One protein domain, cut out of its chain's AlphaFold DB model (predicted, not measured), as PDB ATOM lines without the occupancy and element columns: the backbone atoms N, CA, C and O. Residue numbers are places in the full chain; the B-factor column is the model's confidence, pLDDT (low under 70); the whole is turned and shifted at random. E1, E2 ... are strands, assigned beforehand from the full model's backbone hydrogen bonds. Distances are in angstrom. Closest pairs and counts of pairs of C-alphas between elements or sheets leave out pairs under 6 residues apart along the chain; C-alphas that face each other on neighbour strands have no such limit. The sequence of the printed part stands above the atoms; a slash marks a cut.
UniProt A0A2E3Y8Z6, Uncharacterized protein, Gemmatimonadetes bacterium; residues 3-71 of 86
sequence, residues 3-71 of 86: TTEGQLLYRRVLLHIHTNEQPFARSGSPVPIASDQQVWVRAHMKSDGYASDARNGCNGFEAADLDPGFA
ATOM      1  N   THR A   3     -40.297  52.148 -36.043       97.38
ATOM      2  CA  THR A   3     -41.688  51.684 -36.164       97.38
ATOM      3  C   THR A   3     -41.836  50.666 -37.300       97.38
ATOM      4  O   THR A   3     -40.923  50.481 -38.111       97.38
ATOM      5  N   THR A   4     -42.996  50.014 -37.390       96.56
ATOM      6  CA  THR A   4     -43.370  49.150 -38.523       96.56
ATOM      7  C   THR A   4     -43.483  49.904 -39.850       96.56
ATOM      8  O   THR A   4     -43.335  49.303 -40.909       96.56
ATOM      9  N   GLU A   5     -43.649  51.224 -39.803       97.06
ATOM     10  CA  GLU A   5     -43.678  52.132 -40.956       97.06
ATOM     11  C   GLU A   5     -42.283  52.680 -41.300       97.06
ATOM     12  O   GLU A   5     -42.127  53.422 -42.267       97.06
ATOM     13  N   GLY A   6     -41.261  52.322 -40.517       96.81
ATOM     14  CA  GLY A   6     -39.870  52.682 -40.774       96.81
ATOM     15  C   GLY A   6     -39.413  54.014 -40.180       96.81
ATOM     16  O   GLY A   6     -38.364  54.511 -40.576       96.81
ATOM     17  N   GLN A   7     -40.145  54.588 -39.223       96.69
ATOM     18  CA  GLN A   7     -39.740  55.835 -38.561       96.69
ATOM     19  C   GLN A   7     -38.702  55.568 -37.466       96.69
ATOM     20  O   GLN A   7     -38.881  54.649 -36.662       96.69
ATOM     21  N   LEU A   8     -37.638  56.376 -37.386       96.31
ATOM     22  CA  LEU A   8     -36.639  56.270 -36.322       96.31
ATOM     23  C   LEU A   8     -37.207  56.732 -34.973       96.31
ATOM     24  O   LEU A   8     -37.549  57.894 -34.792       96.31
ATOM     25  N   LEU A   9     -37.257  55.818 -34.000       94.94
ATOM     26  CA  LEU A   9     -37.688  56.127 -32.629       94.94
ATOM     27  C   LEU A   9     -36.509  56.347 -31.686       94.94
ATOM     28  O   LEU A   9     -36.531  57.204 -30.809       94.94
ATOM     29  N   TYR A  10     -35.482  55.513 -31.828       93.69
ATOM     30  CA  TYR A  10     -34.332  55.534 -30.939       93.69
ATOM     31  C   TYR A  10     -33.106  54.956 -31.622       93.69
ATOM     32  O   TYR A  10     -33.169  53.918 -32.293       93.69
ATOM     33  N   ARG A  11     -31.957  55.573 -31.355       92.88
ATOM     34  CA  ARG A  11     -30.656  55.066 -31.759       92.88
ATOM     35  C   ARG A  11     -29.673  55.156 -30.608       92.88
ATOM     36  O   ARG A  11     -29.521  56.191 -29.966       92.88
ATOM     37  N   ARG A  12     -28.942  54.061 -30.425       90.62
ATOM     38  CA  ARG A  12     -27.733  54.031 -29.618       90.62
ATOM     39  C   ARG A  12     -26.540  53.877 -30.547       90.62
ATOM     40  O   ARG A  12     -26.504  52.935 -31.331       90.62
ATOM     41  N   VAL A  13     -25.579  54.785 -30.435       88.88
ATOM     42  CA  VAL A  13     -24.302  54.695 -31.145       88.88
ATOM     43  C   VAL A  13     -23.252  54.133 -30.190       88.88
ATOM     44  O   VAL A  13     -23.111  54.616 -29.064       88.88
ATOM     45  N   LEU A  14     -22.535  53.102 -30.634       86.06
ATOM     46  CA  LEU A  14     -21.391  52.524 -29.933       86.06
ATOM     47  C   LEU A  14     -20.135  52.846 -30.751       86.06
ATOM     48  O   LEU A  14     -20.030  52.431 -31.900       86.06
ATOM     49  N   LEU A  15     -19.222  53.636 -30.180       83.75
ATOM     50  CA  LEU A  15     -18.044  54.174 -30.883       83.75
ATOM     51  C   LEU A  15     -16.770  53.331 -30.702       83.75
ATOM     52  O   LEU A  15     -15.715  53.717 -31.189       83.75
ATOM     53  N   HIS A  16     -16.840  52.214 -29.978       76.94
ATOM     54  CA  HIS A  16     -15.709  51.312 -29.768       76.94
ATOM     55  C   HIS A  16     -16.183  49.867 -29.616       76.94
ATOM     56  O   HIS A  16     -17.343  49.599 -29.295       76.94
ATOM     57  N   ILE A  17     -15.267  48.932 -29.861       73.38
ATOM     58  CA  ILE A  17     -15.527  47.496 -29.775       73.38
ATOM     59  C   ILE A  17     -15.404  47.043 -28.314       73.38
ATOM     60  O   ILE A  17     -14.447  47.381 -27.623       73.38
ATOM     61  N   HIS A  18     -16.354  46.225 -27.861       75.38
ATOM     62  CA  HIS A  18     -16.377  45.626 -26.524       75.38
ATOM     63  C   HIS A  18     -15.879  44.166 -26.545       75.38
ATOM     64  O   HIS A  18     -16.585  43.265 -26.095       75.38
ATOM     65  N   THR A  19     -14.695  43.884 -27.105       79.19
ATOM     66  CA  THR A  19     -14.209  42.494 -27.288       79.19
ATOM     67  C   THR A  19     -14.051  41.721 -25.977       79.19
ATOM     68  O   THR A  19     -14.334  40.528 -25.939       79.19
ATOM     69  N   ASN A  20     -13.648  42.395 -24.897       83.94
ATOM     70  CA  ASN A  20     -13.392  41.767 -23.595       83.94
ATOM     71  C   ASN A  20     -14.623  41.740 -22.666       83.94
ATOM     72  O   ASN A  20     -14.530  41.231 -21.554       83.94
ATOM     73  N   GLU A  21     -15.765  42.287 -23.099       79.00
ATOM     74  CA  GLU A  21     -17.012  42.350 -22.316       79.00
ATOM     75  C   GLU A  21     -18.121  41.492 -22.950       79.00
ATOM     76  O   GLU A  21     -19.293  41.850 -22.885       79.00
ATOM     77  N   GLN A  22     -17.772  40.379 -23.606       83.50
ATOM     78  CA  GLN A  22     -18.762  39.476 -24.202       83.50
ATOM     79  C   GLN A  22     -19.211  38.397 -23.193       83.50
ATOM     80  O   GLN A  22     -18.352  37.749 -22.595       83.50
ATOM     81  N   PRO A  23     -20.526  38.152 -23.014       80.06
ATOM     82  CA  PRO A  23     -21.649  38.787 -23.706       80.06
ATOM     83  C   PRO A  23     -21.905  40.222 -23.224       80.06
ATOM     84  O   PRO A  23     -22.034  40.483 -22.028       80.06
ATOM     85  N   PHE A  24     -22.018  41.150 -24.173       77.69
ATOM     86  CA  PHE A  24     -22.207  42.564 -23.870       77.69
ATOM     87  C   PHE A  24     -23.684  42.887 -23.622       77.69
ATOM     88  O   PHE A  24     -24.526  42.717 -24.503       77.69
ATOM     89  N   ALA A  25     -23.984  43.415 -22.434       80.62
ATOM     90  CA  ALA A  25     -25.298  43.940 -22.082       80.62
ATOM     91  C   ALA A  25     -25.170  45.331 -21.446       80.62
ATOM     92  O   ALA A  25     -24.405  45.546 -20.505       80.62
ATOM     93  N   ARG A  26     -25.951  46.291 -21.945       78.19
ATOM     94  CA  ARG A  26     -26.079  47.638 -21.378       78.19
ATOM     95  C   ARG A  26     -27.540  48.052 -21.401       78.19
ATOM     96  O   ARG A  26     -28.203  47.916 -22.428       78.19
ATOM     97  N   SER A  27     -28.011  48.629 -20.304       82.56
ATOM     98  CA  SER A  27     -29.313  49.291 -20.284       82.56
ATOM     99  C   SER A  27     -29.268  50.575 -21.119       82.56
ATOM    100  O   SER A  27     -28.325  51.368 -21.028       82.56
ATOM    101  N   GLY A  28     -30.286  50.766 -21.952       76.81
ATOM    102  CA  GLY A  28     -30.548  52.031 -22.634       76.81
ATOM    103  C   GLY A  28     -31.334  53.002 -21.752       76.81
ATOM    104  O   GLY A  28     -31.784  52.650 -20.661       76.81
ATOM    105  N   SER A  29     -31.517  54.224 -22.246       81.00
ATOM    106  CA  SER A  29     -32.511  55.139 -21.680       81.00
ATOM    107  C   SER A  29     -33.923  54.638 -22.009       81.00
ATOM    108  O   SER A  29     -34.097  53.999 -23.052       81.00
ATOM    109  N   PRO A  30     -34.933  54.938 -21.174       84.50
ATOM    110  CA  PRO A  30     -36.322  54.664 -21.516       84.50
ATOM    111  C   PRO A  30     -36.684  55.300 -22.862       84.50
ATOM    112  O   PRO A  30     -36.365  56.466 -23.101       84.50
ATOM    113  N   VAL A  31     -37.346  54.534 -23.726       87.81
ATOM    114  CA  VAL A  31     -37.901  55.022 -24.992       87.81
ATOM    115  C   VAL A  31     -39.420  55.047 -24.827       87.81
ATOM    116  O   VAL A  31     -39.996  53.991 -24.561       87.81
ATOM    117  N   PRO A  32     -40.075  56.216 -24.920       88.44
ATOM    118  CA  PRO A  32     -41.523  56.290 -24.798       88.44
ATOM    119  C   PRO A  32     -42.171  55.667 -26.040       88.44
ATOM    120  O   PRO A  32     -42.115  56.237 -27.125       88.44
ATOM    121  N   ILE A  33     -42.777  54.493 -25.868       90.56
ATOM    122  CA  ILE A  33     -43.603  53.805 -26.870       90.56
ATOM    123  C   ILE A  33     -44.920  53.385 -26.211       90.56
ATOM    124  O   ILE A  33     -44.957  53.167 -24.996       90.56
ATOM    125  N   ALA A  34     -46.005  53.290 -26.982       92.31
ATOM    126  CA  ALA A  34     -47.261  52.762 -26.446       92.31
ATOM    127  C   ALA A  34     -47.144  51.250 -26.176       92.31
ATOM    128  O   ALA A  34     -46.369  50.551 -26.828       92.31
ATOM    129  N   SER A  35     -47.913  50.728 -25.216       90.50
ATOM    130  CA  SER A  35     -47.834  49.315 -24.798       90.50
ATOM    131  C   SER A  35     -48.214  48.315 -25.896       90.50
ATOM    132  O   SER A  35     -47.867  47.140 -25.827       90.50
ATOM    133  N   ASP A  36     -48.967  48.753 -26.895       93.50
ATOM    134  CA  ASP A  36     -49.399  47.977 -28.058       93.50
ATOM    135  C   ASP A  36     -48.638  48.356 -29.340       93.50
ATOM    136  O   ASP A  36     -48.903  47.802 -30.408       93.50
ATOM    137  N   GLN A  37     -47.661  49.264 -29.252       95.75
ATOM    138  CA  GLN A  37     -46.898  49.722 -30.406       95.75
ATOM    139  C   GLN A  37     -45.819  48.710 -30.787       95.75
ATOM    140  O   GLN A  37     -44.808  48.556 -30.101       95.75
ATOM    141  N   GLN A  38     -46.019  48.051 -31.925       96.56
ATOM    142  CA  GLN A  38     -45.020  47.172 -32.519       96.56
ATOM    143  C   GLN A  38     -43.818  47.965 -33.035       96.56
ATOM    144  O   GLN A  38     -43.964  48.942 -33.774       96.56
ATOM    145  N   VAL A  39     -42.615  47.531 -32.662       97.12
ATOM    146  CA  VAL A  39     -41.363  48.161 -33.092       97.12
ATOM    147  C   VAL A  39     -40.314  47.120 -33.451       97.12
ATOM    148  O   VAL A  39     -40.325  45.990 -32.965       97.12
ATOM    149  N   TRP A  40     -39.360  47.533 -34.279       97.75
ATOM    150  CA  TRP A  40     -38.185  46.748 -34.631       97.75
ATOM    151  C   TRP A  40     -36.946  47.254 -33.898       97.75
ATOM    152  O   TRP A  40     -36.621  48.446 -33.928       97.75
ATOM    153  N   VAL A  41     -36.190  46.340 -33.295       95.31
ATOM    154  CA  VAL A  41     -34.833  46.571 -32.791       95.31
ATOM    155  C   VAL A  41     -33.862  45.814 -33.689       95.31
ATOM    156  O   VAL A  41     -33.974  44.607 -33.862       95.31
ATOM    157  N   ARG A  42     -32.904  46.538 -34.267       95.88
ATOM    158  CA  ARG A  42     -31.939  46.007 -35.231       95.88
ATOM    159  C   ARG A  42     -30.585  46.685 -35.078       95.88
ATOM    160  O   ARG A  42     -30.528  47.841 -34.642       95.88
ATOM    161  N   ALA A  43     -29.526  45.979 -35.450       93.56
ATOM    162  CA  ALA A  43     -28.162  46.490 -35.437       93.56
ATOM    163  C   ALA A  43     -27.754  47.009 -36.822       93.56
ATOM    164  O   ALA A  43     -28.192  46.483 -37.842       93.56
ATOM    165  N   HIS A  44     -26.908  48.038 -36.832       93.69
ATOM    166  CA  HIS A  44     -26.252  48.556 -38.028       93.69
ATOM    167  C   HIS A  44     -24.746  48.541 -37.802       93.69
ATOM    168  O   HIS A  44     -24.267  49.152 -36.842       93.69
ATOM    169  N   MET A  45     -24.007  47.893 -38.692       89.88
ATOM    170  CA  MET A  45     -22.550  47.907 -38.698       89.88
ATOM    171  C   MET A  45     -22.055  48.889 -39.754       89.88
ATOM    172  O   MET A  45     -22.610  48.971 -40.844       89.88
ATOM    173  N   LYS A  46     -20.994  49.643 -39.451       86.31
ATOM    174  CA  LYS A  46     -20.430  50.625 -40.395       86.31
ATOM    175  C   LYS A  46     -20.019  49.987 -41.730       86.31
ATOM    176  O   LYS A  46     -20.174  50.624 -42.765       86.31
ATOM    177  N   SER A  47     -19.440  48.788 -41.693       88.00
ATOM    178  CA  SER A  47     -18.969  48.047 -42.871       88.00
ATOM    179  C   SER A  47     -20.078  47.283 -43.586       88.00
ATOM    180  O   SER A  47     -20.054  47.210 -44.809       88.00
ATOM    181  N   ASP A  48     -21.036  46.739 -42.833       91.00
ATOM    182  CA  ASP A  48     -21.948  45.700 -43.334       91.00
ATOM    183  C   ASP A  48     -23.414  46.154 -43.413       91.00
ATOM    184  O   ASP A  48     -24.264  45.429 -43.920       91.00
ATOM    185  N   GLY A  49     -23.727  47.362 -42.937       93.69
ATOM    186  CA  GLY A  49     -25.084  47.897 -42.940       93.69
ATOM    187  C   GLY A  49     -25.990  47.249 -41.889       93.69
ATOM    188  O   GLY A  49     -25.536  46.815 -40.825       93.69
ATOM    189  N   TYR A  50     -27.295  47.230 -42.163       96.06
ATOM    190  CA  TYR A  50     -28.275  46.549 -41.314       96.06
ATOM    191  C   TYR A  50     -28.212  45.032 -41.518       96.06
ATOM    192  O   TYR A  50     -28.243  44.553 -42.648       96.06
ATOM    193  N   ALA A  51     -28.165  44.278 -40.421       94.56
ATOM    194  CA  ALA A  51     -28.300  42.823 -40.463       94.56
ATOM    195  C   ALA A  51     -29.767  42.408 -40.680       94.56
ATOM    196  O   ALA A  51     -30.679  43.155 -40.312       94.56
ATOM    197  N   SER A  52     -29.985  41.204 -41.221       96.31
ATOM    198  CA  SER A  52     -31.320  40.593 -41.298       96.31
ATOM    199  C   SER A  52     -31.853  40.183 -39.926       96.31
ATOM    200  O   SER A  52     -33.056  40.246 -39.689       96.31
ATOM    201  N   ASP A  53     -30.949  39.819 -39.012       96.25
ATOM    202  CA  ASP A  53     -31.284  39.445 -37.644       96.25
ATOM    203  C   ASP A  53     -31.789  40.666 -36.868       96.25
ATOM    204  O   ASP A  53     -31.039  41.590 -36.522       96.25
ATOM    205  N   ALA A  54     -33.079  40.652 -36.551       97.12
ATOM    206  CA  ALA A  54     -33.737  41.700 -35.799       97.12
ATOM    207  C   ALA A  54     -34.569  41.125 -34.649       97.12
ATOM    208  O   ALA A  54     -34.678  39.916 -34.416       97.12
ATOM    209  N   ARG A  55     -35.138  42.038 -33.870       97.12
ATOM    210  CA  ARG A  55     -36.109  41.743 -32.828       97.12
ATOM    211  C   ARG A  55     -37.373  42.554 -33.065       97.12
ATOM    212  O   ARG A  55     -37.272  43.752 -33.331       97.12
ATOM    213  N   ASN A  56     -38.538  41.933 -32.922       97.19
ATOM    214  CA  ASN A  56     -39.839  42.592 -33.051       97.19
ATOM    215  C   ASN A  56     -40.691  42.371 -31.800       97.19
ATOM    216  O   ASN A  56     -40.599  41.313 -31.174       97.19
ATOM    217  N   GLY A  57     -41.491  43.371 -31.434       95.50
ATOM    218  CA  GLY A  57     -42.472  43.242 -30.363       95.50
ATOM    219  C   GLY A  57     -42.856  44.568 -29.700       95.50
ATOM    220  O   GLY A  57     -42.240  45.605 -29.944       95.50
ATOM    221  N   CYS A  58     -43.879  44.515 -28.840       91.69
ATOM    222  CA  CYS A  58     -44.372  45.646 -28.038       91.69
ATOM    223  C   CYS A  58     -44.398  45.357 -26.518       91.69
ATOM    224  O   CYS A  58     -44.287  46.275 -25.715       91.69
ATOM    225  N   ASN A  59     -44.470  44.078 -26.115       85.19
ATOM    226  CA  ASN A  59     -44.521  43.605 -24.718       85.19
ATOM    227  C   ASN A  59     -43.544  42.442 -24.480       85.19
ATOM    228  O   ASN A  59     -43.884  41.408 -23.908       85.19
ATOM    229  N   GLY A  60     -42.327  42.599 -24.989       88.56
ATOM    230  CA  GLY A  60     -41.365  41.517 -25.167       88.56
ATOM    231  C   GLY A  60     -40.874  41.514 -26.607       88.56
ATOM    232  O   GLY A  60     -41.532  42.079 -27.472       88.56
ATOM    233  N   PHE A  61     -39.703  40.933 -26.842       92.81
ATOM    234  CA  PHE A  61     -39.036  40.968 -28.139       92.81
ATOM    235  C   PHE A  61     -38.627  39.565 -28.568       92.81
ATOM    236  O   PHE A  61     -37.814  38.917 -27.903       92.81
ATOM    237  N   GLU A  62     -39.126  39.131 -29.717       96.44
ATOM    238  CA  GLU A  62     -38.787  37.843 -30.319       96.44
ATOM    239  C   GLU A  62     -37.825  38.030 -31.490       96.44
ATOM    240  O   GLU A  62     -37.766  39.103 -32.092       96.44
ATOM    241  N   ALA A  63     -37.013  37.007 -31.767       97.00
ATOM    242  CA  ALA A  63     -36.137  36.999 -32.934       97.00
ATOM    243  C   ALA A  63     -36.974  36.897 -34.211       97.00
ATOM    244  O   ALA A  63     -37.879  36.070 -34.287       97.00
ATOM    245  N   ALA A  64     -36.663  37.739 -35.189       97.06
ATOM    246  CA  ALA A  64     -37.336  37.758 -36.476       97.06
ATOM    247  C   ALA A  64     -36.390  38.277 -37.561       97.06
ATOM    248  O   ALA A  64     -35.550  39.139 -37.295       97.06
ATOM    249  N   ASP A  65     -36.578  37.775 -38.779       97.19
ATOM    250  CA  ASP A  65     -35.890  38.281 -39.959       97.19
ATOM    251  C   ASP A  65     -36.549  39.575 -40.434       97.19
ATOM    252  O   ASP A  65     -37.777  39.695 -40.500       97.19
ATOM    253  N   LEU A  66     -35.721  40.546 -40.799       97.56
ATOM    254  CA  LEU A  66     -36.143  41.806 -41.388       97.56
ATOM    255  C   LEU A  66     -35.298  42.080 -42.627       97.56
ATOM    256  O   LEU A  66     -34.087  41.886 -42.610       97.56
ATOM    257  N   ASP A  67     -35.927  42.561 -43.698       97.75
ATOM    258  CA  ASP A  67     -35.194  42.983 -44.891       97.75
ATOM    259  C   ASP A  67     -34.149  44.059 -44.508       97.75
ATOM    260  O   ASP A  67     -34.529  45.093 -43.940       97.75
ATOM    261  N   PRO A  68     -32.848  43.864 -44.808       96.94
ATOM    262  CA  PRO A  68     -31.813  44.873 -44.577       96.94
ATOM    263  C   PRO A  68     -32.125  46.249 -45.191       96.94
ATOM    264  O   PRO A  68     -31.693  47.276 -44.664       96.94
ATOM    265  N   GLY A  69     -32.894  46.284 -46.283       97.31
ATOM    266  CA  GLY A  69     -33.355  47.493 -46.964       97.31
ATOM    267  C   GLY A  69     -34.570  48.169 -46.321       97.31
ATOM    268  O   GLY A  69     -34.891  49.307 -46.676       97.31
ATOM    269  N   PHE A  70     -35.241  47.531 -45.355       97.94
ATOM    270  CA  PHE A  70     -36.344  48.151 -44.620       97.94
ATOM    271  C   PHE A  70     -35.873  49.459 -43.980       97.94
ATOM    272  O   PHE A  70     -34.829  49.492 -43.329       97.94
ATOM    273  N   ALA A  71     -36.628  50.548 -44.146       97.12
ATOM    274  CA  ALA A  71     -36.299  51.850 -43.564       97.12
ATOM    275  C   ALA A  71     -34.836  52.299 -43.799       97.12
ATOM    276  O   ALA A  71     -34.237  52.903 -42.917       97.12
TER     277      ALA A  71
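What this domain is: This is residues 3 to 71 of the 86 residues of an uncharacterized protein of Gemmatimonadetes bacterium (UniProt A0A2E3Y8Z6). With little regular structure, the domain is a small three-stranded sheet, E1, E2 and E3, and a long loop, residues 3 to 38, of which residues 15 to 27 stick out. The 69 printed residues include no named helix; the strands hold 20, class all strand. In chain and sheet order E1, E2, E3 form a meander, each the antiparallel neighbour of the one before. The whole is only just compact, close to loose: radius of gyration of the C-alphas 13.0 A, spans 37 by 26 by 19 A.

Where its parts are: E1, residues 39 to 45, begins at C-alpha 39 (-41.363, 48.161, -33.092) and is 19.6 A long from first to last C-alpha. E2, residues 49 to 57, measures 22.0 A and bends by 67 degrees at residue 52. E3, residues 62 to 65, measures 10.1 A and ends at C-alpha 65 (-35.890, 38.281, -39.959).

How they stand to each other: E1 and E2 form an antiparallel hairpin at 157 degrees, with N 41 and O 55 within hydrogen-bond range at 2.8 A. E2 and E3 form another at 141 degrees, with N 54 and O 64 at 3.0 A.

The domain as a whole: The C-alphas farthest apart, of Asn 20 and Asp 36, are separated by 36.8 A. The printed part has no cut, both links are tight, and no printed residue is under pLDDT 70.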